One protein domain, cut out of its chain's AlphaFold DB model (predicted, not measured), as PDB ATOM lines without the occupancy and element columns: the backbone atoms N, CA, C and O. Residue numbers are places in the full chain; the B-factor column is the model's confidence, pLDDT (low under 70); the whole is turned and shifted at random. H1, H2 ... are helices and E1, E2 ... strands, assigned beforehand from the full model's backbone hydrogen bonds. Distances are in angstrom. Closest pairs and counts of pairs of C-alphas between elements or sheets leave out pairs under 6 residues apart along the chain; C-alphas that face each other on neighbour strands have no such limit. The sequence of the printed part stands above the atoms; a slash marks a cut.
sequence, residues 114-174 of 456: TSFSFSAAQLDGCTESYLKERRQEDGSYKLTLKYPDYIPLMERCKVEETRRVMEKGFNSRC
ATOM      1  N   THR A 114     -53.599 -41.243  -4.089       95.50
ATOM      2  CA  THR A 114     -53.450 -41.681  -2.705       95.50
ATOM      3  C   THR A 114     -52.104 -42.384  -2.518       95.50
ATOM      4  O   THR A 114     -51.753 -43.343  -3.216       95.50
ATOM      5  N   SER A 115     -51.341 -41.892  -1.545       97.12
ATOM      6  CA  SER A 115     -50.021 -42.407  -1.199       97.12
ATOM      7  C   SER A 115     -49.784 -42.351   0.305       97.12
ATOM      8  O   SER A 115     -50.387 -41.554   1.024       97.12
ATOM      9  N   PHE A 116     -48.888 -43.214   0.769       98.06
ATOM     10  CA  PHE A 116     -48.472 -43.318   2.159       98.06
ATOM     11  C   PHE A 116     -46.961 -43.110   2.254       98.06
ATOM     12  O   PHE A 116     -46.215 -43.473   1.341       98.06
ATOM     13  N   SER A 117     -46.521 -42.513   3.360       98.00
ATOM     14  CA  SER A 117     -45.104 -42.390   3.691       98.00
ATOM     15  C   SER A 117     -44.755 -43.372   4.802       98.00
ATOM     16  O   SER A 117     -45.459 -43.456   5.812       98.00
ATOM     17  N   PHE A 118     -43.671 -44.115   4.603       98.38
ATOM     18  CA  PHE A 118     -43.166 -45.095   5.551       98.38
ATOM     19  C   PHE A 118     -41.686 -44.855   5.842       98.38
ATOM     20  O   PHE A 118     -40.910 -44.434   4.983       98.38
ATOM     21  N   SER A 119     -41.277 -45.167   7.068       98.00
ATOM     22  CA  SER A 119     -39.863 -45.290   7.426       98.00
ATOM     23  C   SER A 119     -39.262 -46.590   6.877       98.00
ATOM     24  O   SER A 119     -39.982 -47.543   6.580       98.00
ATOM     25  N   ALA A 120     -37.928 -46.673   6.818       96.00
ATOM     26  CA  ALA A 120     -37.230 -47.905   6.432       96.00
ATOM     27  C   ALA A 120     -37.644 -49.114   7.296       96.00
ATOM     28  O   ALA A 120     -37.856 -50.201   6.774       96.00
ATOM     29  N   ALA A 121     -37.819 -48.912   8.607       97.62
ATOM     30  CA  ALA A 121     -38.218 -49.972   9.535       97.62
ATOM     31  C   ALA A 121     -39.629 -50.513   9.252       97.62
ATOM     32  O   ALA A 121     -39.891 -51.693   9.458       97.62
ATOM     33  N   GLN A 122     -40.535 -49.668   8.750       98.38
ATOM     34  CA  GLN A 122     -41.888 -50.075   8.359       98.38
ATOM     35  C   GLN A 122     -41.921 -50.845   7.033       98.38
ATOM     36  O   GLN A 122     -42.946 -51.438   6.715       98.38
ATOM     37  N   LEU A 123     -40.823 -50.854   6.275       97.88
ATOM     38  CA  LEU A 123     -40.693 -51.545   4.993       97.88
ATOM     39  C   LEU A 123     -39.737 -52.742   5.075       97.88
ATOM     40  O   LEU A 123     -39.203 -53.172   4.054       97.88
ATOM     41  N   ASP A 124     -39.528 -53.297   6.275       97.38
ATOM     42  CA  ASP A 124     -38.713 -54.502   6.444       97.38
ATOM     43  C   ASP A 124     -39.198 -55.634   5.518       97.38
ATOM     44  O   ASP A 124     -40.401 -55.856   5.356       97.38
ATOM     45  N   GLY A 125     -38.254 -56.337   4.888       93.62
ATOM     46  CA  GLY A 125     -38.493 -57.366   3.871       93.62
ATOM     47  C   GLY A 125     -38.526 -56.873   2.420       93.62
ATOM     48  O   GLY A 125     -38.285 -57.667   1.512       93.62
ATOM     49  N   CYS A 126     -38.749 -55.580   2.172       93.88
ATOM     50  CA  CYS A 126     -38.669 -55.021   0.821       93.88
ATOM     51  C   CYS A 126     -37.206 -54.915   0.346       93.88
ATOM     52  O   CYS A 126     -36.312 -54.582   1.123       93.88
ATOM     53  N   THR A 127     -36.944 -55.173  -0.941       87.94
ATOM     54  CA  THR A 127     -35.578 -55.127  -1.490       87.94
ATOM     55  C   THR A 127     -35.090 -53.695  -1.690       87.94
ATOM     56  O   THR A 127     -35.866 -52.798  -2.018       87.94
ATOM     57  N   GLU A 128     -33.781 -53.476  -1.570       87.19
ATOM     58  CA  GLU A 128     -33.177 -52.156  -1.801       87.19
ATOM     59  C   GLU A 128     -33.441 -51.644  -3.224       87.19
ATOM     60  O   GLU A 128     -33.761 -50.472  -3.411       87.19
ATOM     61  N   SER A 129     -33.398 -52.537  -4.220       82.88
ATOM     62  CA  SER A 129     -33.726 -52.220  -5.614       82.88
ATOM     63  C   SER A 129     -35.133 -51.640  -5.769       82.88
ATOM     64  O   SER A 129     -35.313 -50.651  -6.472       82.88
ATOM     65  N   TYR A 130     -36.114 -52.209  -5.066       87.12
ATOM     66  CA  TYR A 130     -37.485 -51.714  -5.047       87.12
ATOM     67  C   TYR A 130     -37.582 -50.374  -4.305       87.12
ATOM     68  O   TYR A 130     -38.225 -49.438  -4.773       87.12
ATOM     69  N   LEU A 131     -36.912 -50.235  -3.163       92.50
ATOM     70  CA  LEU A 131     -37.006 -49.032  -2.334       92.50
ATOM     71  C   LEU A 131     -36.292 -47.806  -2.927       92.50
ATOM     72  O   LEU A 131     -36.697 -46.675  -2.650       92.50
ATOM     73  N   LYS A 132     -35.259 -48.006  -3.752       90.44
ATOM     74  CA  LYS A 132     -34.396 -46.943  -4.290       90.44
ATOM     75  C   LYS A 132     -35.170 -45.812  -4.975       90.44
ATOM     76  O   LYS A 132     -34.917 -44.649  -4.679       90.44
ATOM     77  N   GLU A 133     -36.122 -46.143  -5.844       86.75
ATOM     78  CA  GLU A 133     -36.905 -45.159  -6.616       86.75
ATOM     79  C   GLU A 133     -38.025 -44.491  -5.801       86.75
ATOM     80  O   GLU A 133     -38.626 -43.516  -6.246       86.75
ATOM     81  N   ARG A 134     -38.305 -44.997  -4.595       93.56
ATOM     82  CA  ARG A 134     -39.390 -44.527  -3.712       93.56
ATOM     83  C   ARG A 134     -38.887 -43.623  -2.591       93.56
ATOM     84  O   ARG A 134     -39.687 -43.002  -1.884       93.56
ATOM     85  N   ARG A 135     -37.566 -43.548  -2.409       95.50
ATOM     86  CA  ARG A 135     -36.922 -42.775  -1.348       95.50
ATOM     87  C   ARG A 135     -37.111 -41.272  -1.564       95.50
ATOM     88  O   ARG A 135     -36.904 -40.765  -2.660       95.50
ATOM     89  N   GLN A 136     -37.492 -40.575  -0.502       96.31
ATOM     90  CA  GLN A 136     -37.690 -39.130  -0.456       96.31
ATOM     91  C   GLN A 136     -36.466 -38.429   0.158       96.31
ATOM     92  O   GLN A 136     -35.612 -39.066   0.783       96.31
ATOM     93  N   GLU A 137     -36.386 -37.106   0.004       94.62
ATOM     94  CA  GLU A 137     -35.273 -36.288   0.521       94.62
ATOM     95  C   GLU A 137     -35.134 -36.355   2.051       94.62
ATOM     96  O   GLU A 137     -34.022 -36.337   2.575       94.62
ATOM     97  N   ASP A 138     -36.250 -36.498   2.770       94.19
ATOM     98  CA  ASP A 138     -36.293 -36.626   4.233       94.19
ATOM     99  C   ASP A 138     -35.910 -38.031   4.744       94.19
ATOM    100  O   ASP A 138     -35.900 -38.285   5.949       94.19
ATOM    101  N   GLY A 139     -35.578 -38.952   3.833       93.50
ATOM    102  CA  GLY A 139     -35.219 -40.333   4.140       93.50
ATOM    103  C   GLY A 139     -36.405 -41.283   4.327       93.50
ATOM    104  O   GLY A 139     -36.169 -42.472   4.557       93.50
ATOM    105  N   SER A 140     -37.646 -40.804   4.205       97.00
ATOM    106  CA  SER A 140     -38.840 -41.650   4.125       97.00
ATOM    107  C   SER A 140     -39.010 -42.260   2.729       97.00
ATOM    108  O   SER A 140     -38.274 -41.943   1.792       97.00
ATOM    109  N   TYR A 141     -39.976 -43.162   2.582       97.88
ATOM    110  CA  TYR A 141     -40.341 -43.769   1.306       97.88
ATOM    111  C   TYR A 141     -41.804 -43.473   1.009       97.88
ATOM    112  O   TYR A 141     -42.676 -43.799   1.817       97.88
ATOM    113  N   LYS A 142     -42.075 -42.884  -0.158       97.56
ATOM    114  CA  LYS A 142     -43.432 -42.608  -0.629       97.56
ATOM    115  C   LYS A 142     -43.887 -43.742  -1.536       97.56
ATOM    116  O   LYS A 142     -43.251 -44.012  -2.551       97.56
ATOM    117  N   LEU A 143     -44.988 -44.385  -1.169       97.00
ATOM    118  CA  LEU A 143     -45.588 -45.471  -1.933       97.00
ATOM    119  C   LEU A 143     -47.027 -45.117  -2.293       97.00
ATOM    120  O   LEU A 143     -47.799 -44.668  -1.445       97.00
ATOM    121  N   THR A 144     -47.385 -45.314  -3.555       95.06
ATOM    122  CA  THR A 144     -48.742 -45.119  -4.068       95.06
ATOM    123  C   THR A 144     -49.566 -46.400  -3.953       95.06
ATOM    124  O   THR A 144     -49.060 -47.478  -3.646       95.06
ATOM    125  N   LEU A 145     -50.859 -46.302  -4.252       94.19
ATOM    126  CA  LEU A 145     -51.740 -47.463  -4.401       94.19
ATOM    127  C   LEU A 145     -51.752 -48.044  -5.826       94.19
ATOM    128  O   LEU A 145     -52.621 -48.851  -6.167       94.19
ATOM    129  N   LYS A 146     -50.825 -47.624  -6.696       85.75
ATOM    130  CA  LYS A 146     -50.677 -48.199  -8.038       85.75
ATOM    131  C   LYS A 146     -49.954 -49.544  -7.941       85.75
ATOM    132  O   LYS A 146     -49.200 -49.802  -7.007       85.75
ATOM    133  N   TYR A 147     -50.200 -50.423  -8.908       83.69
ATOM    134  CA  TYR A 147     -49.757 -51.821  -8.850       83.69
ATOM    135  C   TYR A 147     -48.237 -51.993  -8.671       83.69
ATOM    136  O   TYR A 147     -47.869 -52.829  -7.846       83.69
ATOM    137  N   PRO A 148     -47.367 -51.191  -9.330       83.12
ATOM    138  CA  PRO A 148     -45.918 -51.283  -9.134       83.12
ATOM    139  C   PRO A 148     -45.457 -51.043  -7.692       83.12
ATOM    140  O   PRO A 148     -44.391 -51.513  -7.313       83.12
ATOM    141  N   ASP A 149     -46.242 -50.329  -6.882       89.62
ATOM    142  CA  ASP A 149     -45.966 -50.122  -5.459       89.62
ATOM    143  C   ASP A 149     -46.701 -51.145  -4.598       89.62
ATOM    144  O   ASP A 149     -46.097 -51.775  -3.731       89.62
ATOM    145  N   TYR A 150     -47.996 -51.326  -4.850       94.44
ATOM    146  CA  TYR A 150     -48.871 -52.141  -4.018       94.44
ATOM    147  C   TYR A 150     -48.479 -53.623  -4.028       94.44
ATOM    148  O   TYR A 150     -48.290 -54.200  -2.961       94.44
ATOM    149  N   ILE A 151     -48.325 -54.241  -5.205       91.56
ATOM    150  CA  ILE A 151     -48.112 -55.694  -5.304       91.56
ATOM    151  C   ILE A 151     -46.803 -56.119  -4.614       91.56
ATOM    152  O   ILE A 151     -46.881 -56.946  -3.701       91.56
ATOM    153  N   PRO A 152     -45.627 -55.524  -4.920       91.62
ATOM    154  CA  PRO A 152     -44.380 -55.955  -4.290       91.62
ATOM    155  C   PRO A 152     -44.364 -55.738  -2.773       91.62
ATOM    156  O   PRO A 152     -43.816 -56.563  -2.039       91.62
ATOM    157  N   LEU A 153     -44.991 -54.660  -2.278       97.31
ATOM    158  CA  LEU A 153     -45.116 -54.429  -0.838       97.31
ATOM    159  C   LEU A 153     -45.967 -55.515  -0.180       97.31
ATOM    160  O   LEU A 153     -45.566 -56.058   0.850       97.31
ATOM    161  N   MET A 154     -47.125 -55.838  -0.759       98.12
ATOM    162  CA  MET A 154     -48.038 -56.834  -0.192       98.12
ATOM    163  C   MET A 154     -47.449 -58.248  -0.197       98.12
ATOM    164  O   MET A 154     -47.835 -59.059   0.641       98.12
ATOM    165  N   GLU A 155     -46.521 -58.543  -1.107       95.38
ATOM    166  CA  GLU A 155     -45.828 -59.833  -1.198       95.38
ATOM    167  C   GLU A 155     -44.601 -59.940  -0.286       95.38
ATOM    168  O   GLU A 155     -44.329 -61.024   0.224       95.38
ATOM    169  N   ARG A 156     -43.854 -58.847  -0.067       94.12
ATOM    170  CA  ARG A 156     -42.521 -58.906   0.571       94.12
ATOM    171  C   ARG A 156     -42.423 -58.228   1.934       94.12
ATOM    172  O   ARG A 156     -41.570 -58.604   2.737       94.12
ATOM    173  N   CYS A 157     -43.263 -57.233   2.223       97.69
ATOM    174  CA  CYS A 157     -43.152 -56.479   3.468       97.69
ATOM    175  C   CYS A 157     -43.533 -57.350   4.671       97.69
ATOM    176  O   CYS A 157     -44.670 -57.806   4.793       97.69
ATOM    177  N   LYS A 158     -42.594 -57.548   5.597       97.12
ATOM    178  CA  LYS A 158     -42.770 -58.354   6.815       97.12
ATOM    179  C   LYS A 158     -43.634 -57.658   7.864       97.12
ATOM    180  O   LYS A 158     -44.239 -58.326   8.699       97.12
ATOM    181  N   VAL A 159     -43.742 -56.331   7.803       98.06
ATOM    182  CA  VAL A 159     -44.486 -55.525   8.777       98.06
ATOM    183  C   VAL A 159     -45.990 -55.602   8.495       98.06
ATOM    184  O   VAL A 159     -46.494 -54.977   7.563       98.06
ATOM    185  N   GLU A 160     -46.724 -56.355   9.323       97.44
ATOM    186  CA  GLU A 160     -48.169 -56.587   9.146       97.44
ATOM    187  C   GLU A 160     -48.980 -55.285   9.112       97.44
ATOM    188  O   GLU A 160     -49.841 -55.127   8.249       97.44
ATOM    189  N   GLU A 161     -48.678 -54.321   9.990       98.25
ATOM    190  CA  GLU A 161     -49.402 -53.043  10.017       98.25
ATOM    191  C   GLU A 161     -49.205 -52.242   8.719       98.25
ATOM    192  O   GLU A 161     -50.151 -51.636   8.222       98.25
ATOM    193  N   THR A 162     -48.018 -52.297   8.108       98.62
ATOM    194  CA  THR A 162     -47.762 -51.668   6.804       98.62
ATOM    195  C   THR A 162     -48.619 -52.304   5.713       98.62
ATOM    196  O   THR A 162     -49.294 -51.589   4.969       98.62
ATOM    197  N   ARG A 163     -48.661 -53.644   5.649       98.62
ATOM    198  CA  ARG A 163     -49.532 -54.364   4.703       98.62
ATOM    199  C   ARG A 163     -51.005 -54.031   4.935       98.62
ATOM    200  O   ARG A 163     -51.739 -53.802   3.979       98.62
ATOM    201  N   ARG A 164     -51.442 -53.949   6.193       98.62
ATOM    202  CA  ARG A 164     -52.818 -53.595   6.567       98.62
ATOM    203  C   ARG A 164     -53.198 -52.177   6.137       98.62
ATOM    204  O   ARG A 164     -54.294 -51.980   5.613       98.62
ATOM    205  N   VAL A 165     -52.321 -51.191   6.344       98.56
ATOM    206  CA  VAL A 165     -52.541 -49.805   5.888       98.56
ATOM    207  C   VAL A 165     -52.678 -49.759   4.368       98.56
ATOM    208  O   VAL A 165     -53.623 -49.152   3.859       98.56
ATOM    209  N   MET A 166     -51.781 -50.441   3.651       98.38
ATOM    210  CA  MET A 166     -51.790 -50.483   2.189       98.38
ATOM    211  C   MET A 166     -53.028 -51.194   1.639       98.38
ATOM    212  O   MET A 166     -53.678 -50.655   0.746       98.38
ATOM    213  N   GLU A 167     -53.402 -52.354   2.186       98.50
ATOM    214  CA  GLU A 167     -54.599 -53.111   1.786       98.50
ATOM    215  C   GLU A 167     -55.872 -52.290   1.988       98.50
ATOM    216  O   GLU A 167     -56.661 -52.126   1.053       98.50
ATOM    217  N   LYS A 168     -56.025 -51.678   3.168       98.31
ATOM    218  CA  LYS A 168     -57.169 -50.815   3.460       98.31
ATOM    219  C   LYS A 168     -57.210 -49.614   2.524       98.31
ATOM    220  O   LYS A 168     -58.284 -49.279   2.028       98.31
ATOM    221  N   GLY A 169     -56.070 -48.963   2.289       97.75
ATOM    222  CA  GLY A 169     -55.965 -47.849   1.349       97.75
ATOM    223  C   GLY A 169     -56.408 -48.267  -0.051       97.75
ATOM    224  O   GLY A 169     -57.320 -47.664  -0.615       97.75
ATOM    225  N   PHE A 170     -55.827 -49.347  -0.575       97.00
ATOM    226  CA  PHE A 170     -56.091 -49.867  -1.918       97.00
ATOM    227  C   PHE A 170     -57.561 -50.230  -2.141       97.00
ATOM    228  O   PHE A 170     -58.140 -49.829  -3.158       97.00
ATOM    229  N   ASN A 171     -58.168 -50.939  -1.186       97.25
ATOM    230  CA  ASN A 171     -59.558 -51.396  -1.252       97.25
ATOM    231  C   ASN A 171     -60.583 -50.336  -0.812       97.25
ATOM    232  O   ASN A 171     -61.784 -50.570  -0.916       97.25
ATOM    233  N   SER A 172     -60.130 -49.154  -0.373       97.19
ATOM    234  CA  SER A 172     -60.996 -48.001  -0.062       97.19
ATOM    235  C   SER A 172     -60.869 -46.858  -1.073       97.19
ATOM    236  O   SER A 172     -61.446 -45.785  -0.863       97.19
ATOM    237  N   ARG A 173     -60.126 -47.051  -2.173       95.75
ATOM    238  CA  ARG A 173     -59.971 -46.026  -3.213       95.75
ATOM    239  C   ARG A 173     -61.322 -45.595  -3.754       95.75
ATOM    240  O   ARG A 173     -62.160 -46.416  -4.123       95.75
ATOM    241  N   CYS A 174     -61.514 -44.280  -3.785       96.06
ATOM    242  CA  CYS A 174     -62.720 -43.640  -4.299       96.06
ATOM    243  C   CYS A 174     -64.025 -44.118  -3.634       96.06
ATOM    244  O   CYS A 174     -65.081 -43.874  -4.208       96.06
TER     245      CYS A 174
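AT A GLANCE: This is residues 114 to 174 of the 456 residues of the protein "Hypothetical protein" of Polarella glacialis (UniProt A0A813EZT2). The antiparallel ribbon E1 and E2 walls one side of a small body; the helical hairpin H3 and H4 lies over it, with short helices H1 and H2 toward one end. The printed part has 61 residues, with four named helices and two strands in the order E1 H1 H2 E2 H3 H4, mixed in class. It is compact, with a radius of gyration of the C-alphas of 10.6 A and spans of 29 by 22 by 18 A.

HOW THE PARTS SIT: Between E1, residues 115 to 118, and E2, residues 141 to 144, find N 116 and O 143 within hydrogen-bond range, 2.9 A. H3, residues 147 to 156, and H4, residues 160 to 171, touch as a hairpin, opposite ways at a shallow tilt of 31 degrees; their closest C-alphas, of Met 154 and Arg 163, are 5.7 A apart. H1, residues 120 to 123, is close but not clearly touching H4; H2, residues 128 to 132, is near H3. Each O i to N i+4 pair is within range in H2 and H4, 5 of 6 in H3.

IN THESE COORDINATES: Find E1 beginning at C-alpha 115, (-50.021, -42.407, -1.199); H4, 16.3 A long, ends at C-alpha 171, (-59.558, -51.396, -1.252).

THE WHOLE: The printed part has no cut and no long link; no printed residue is under 70 in pLDDT.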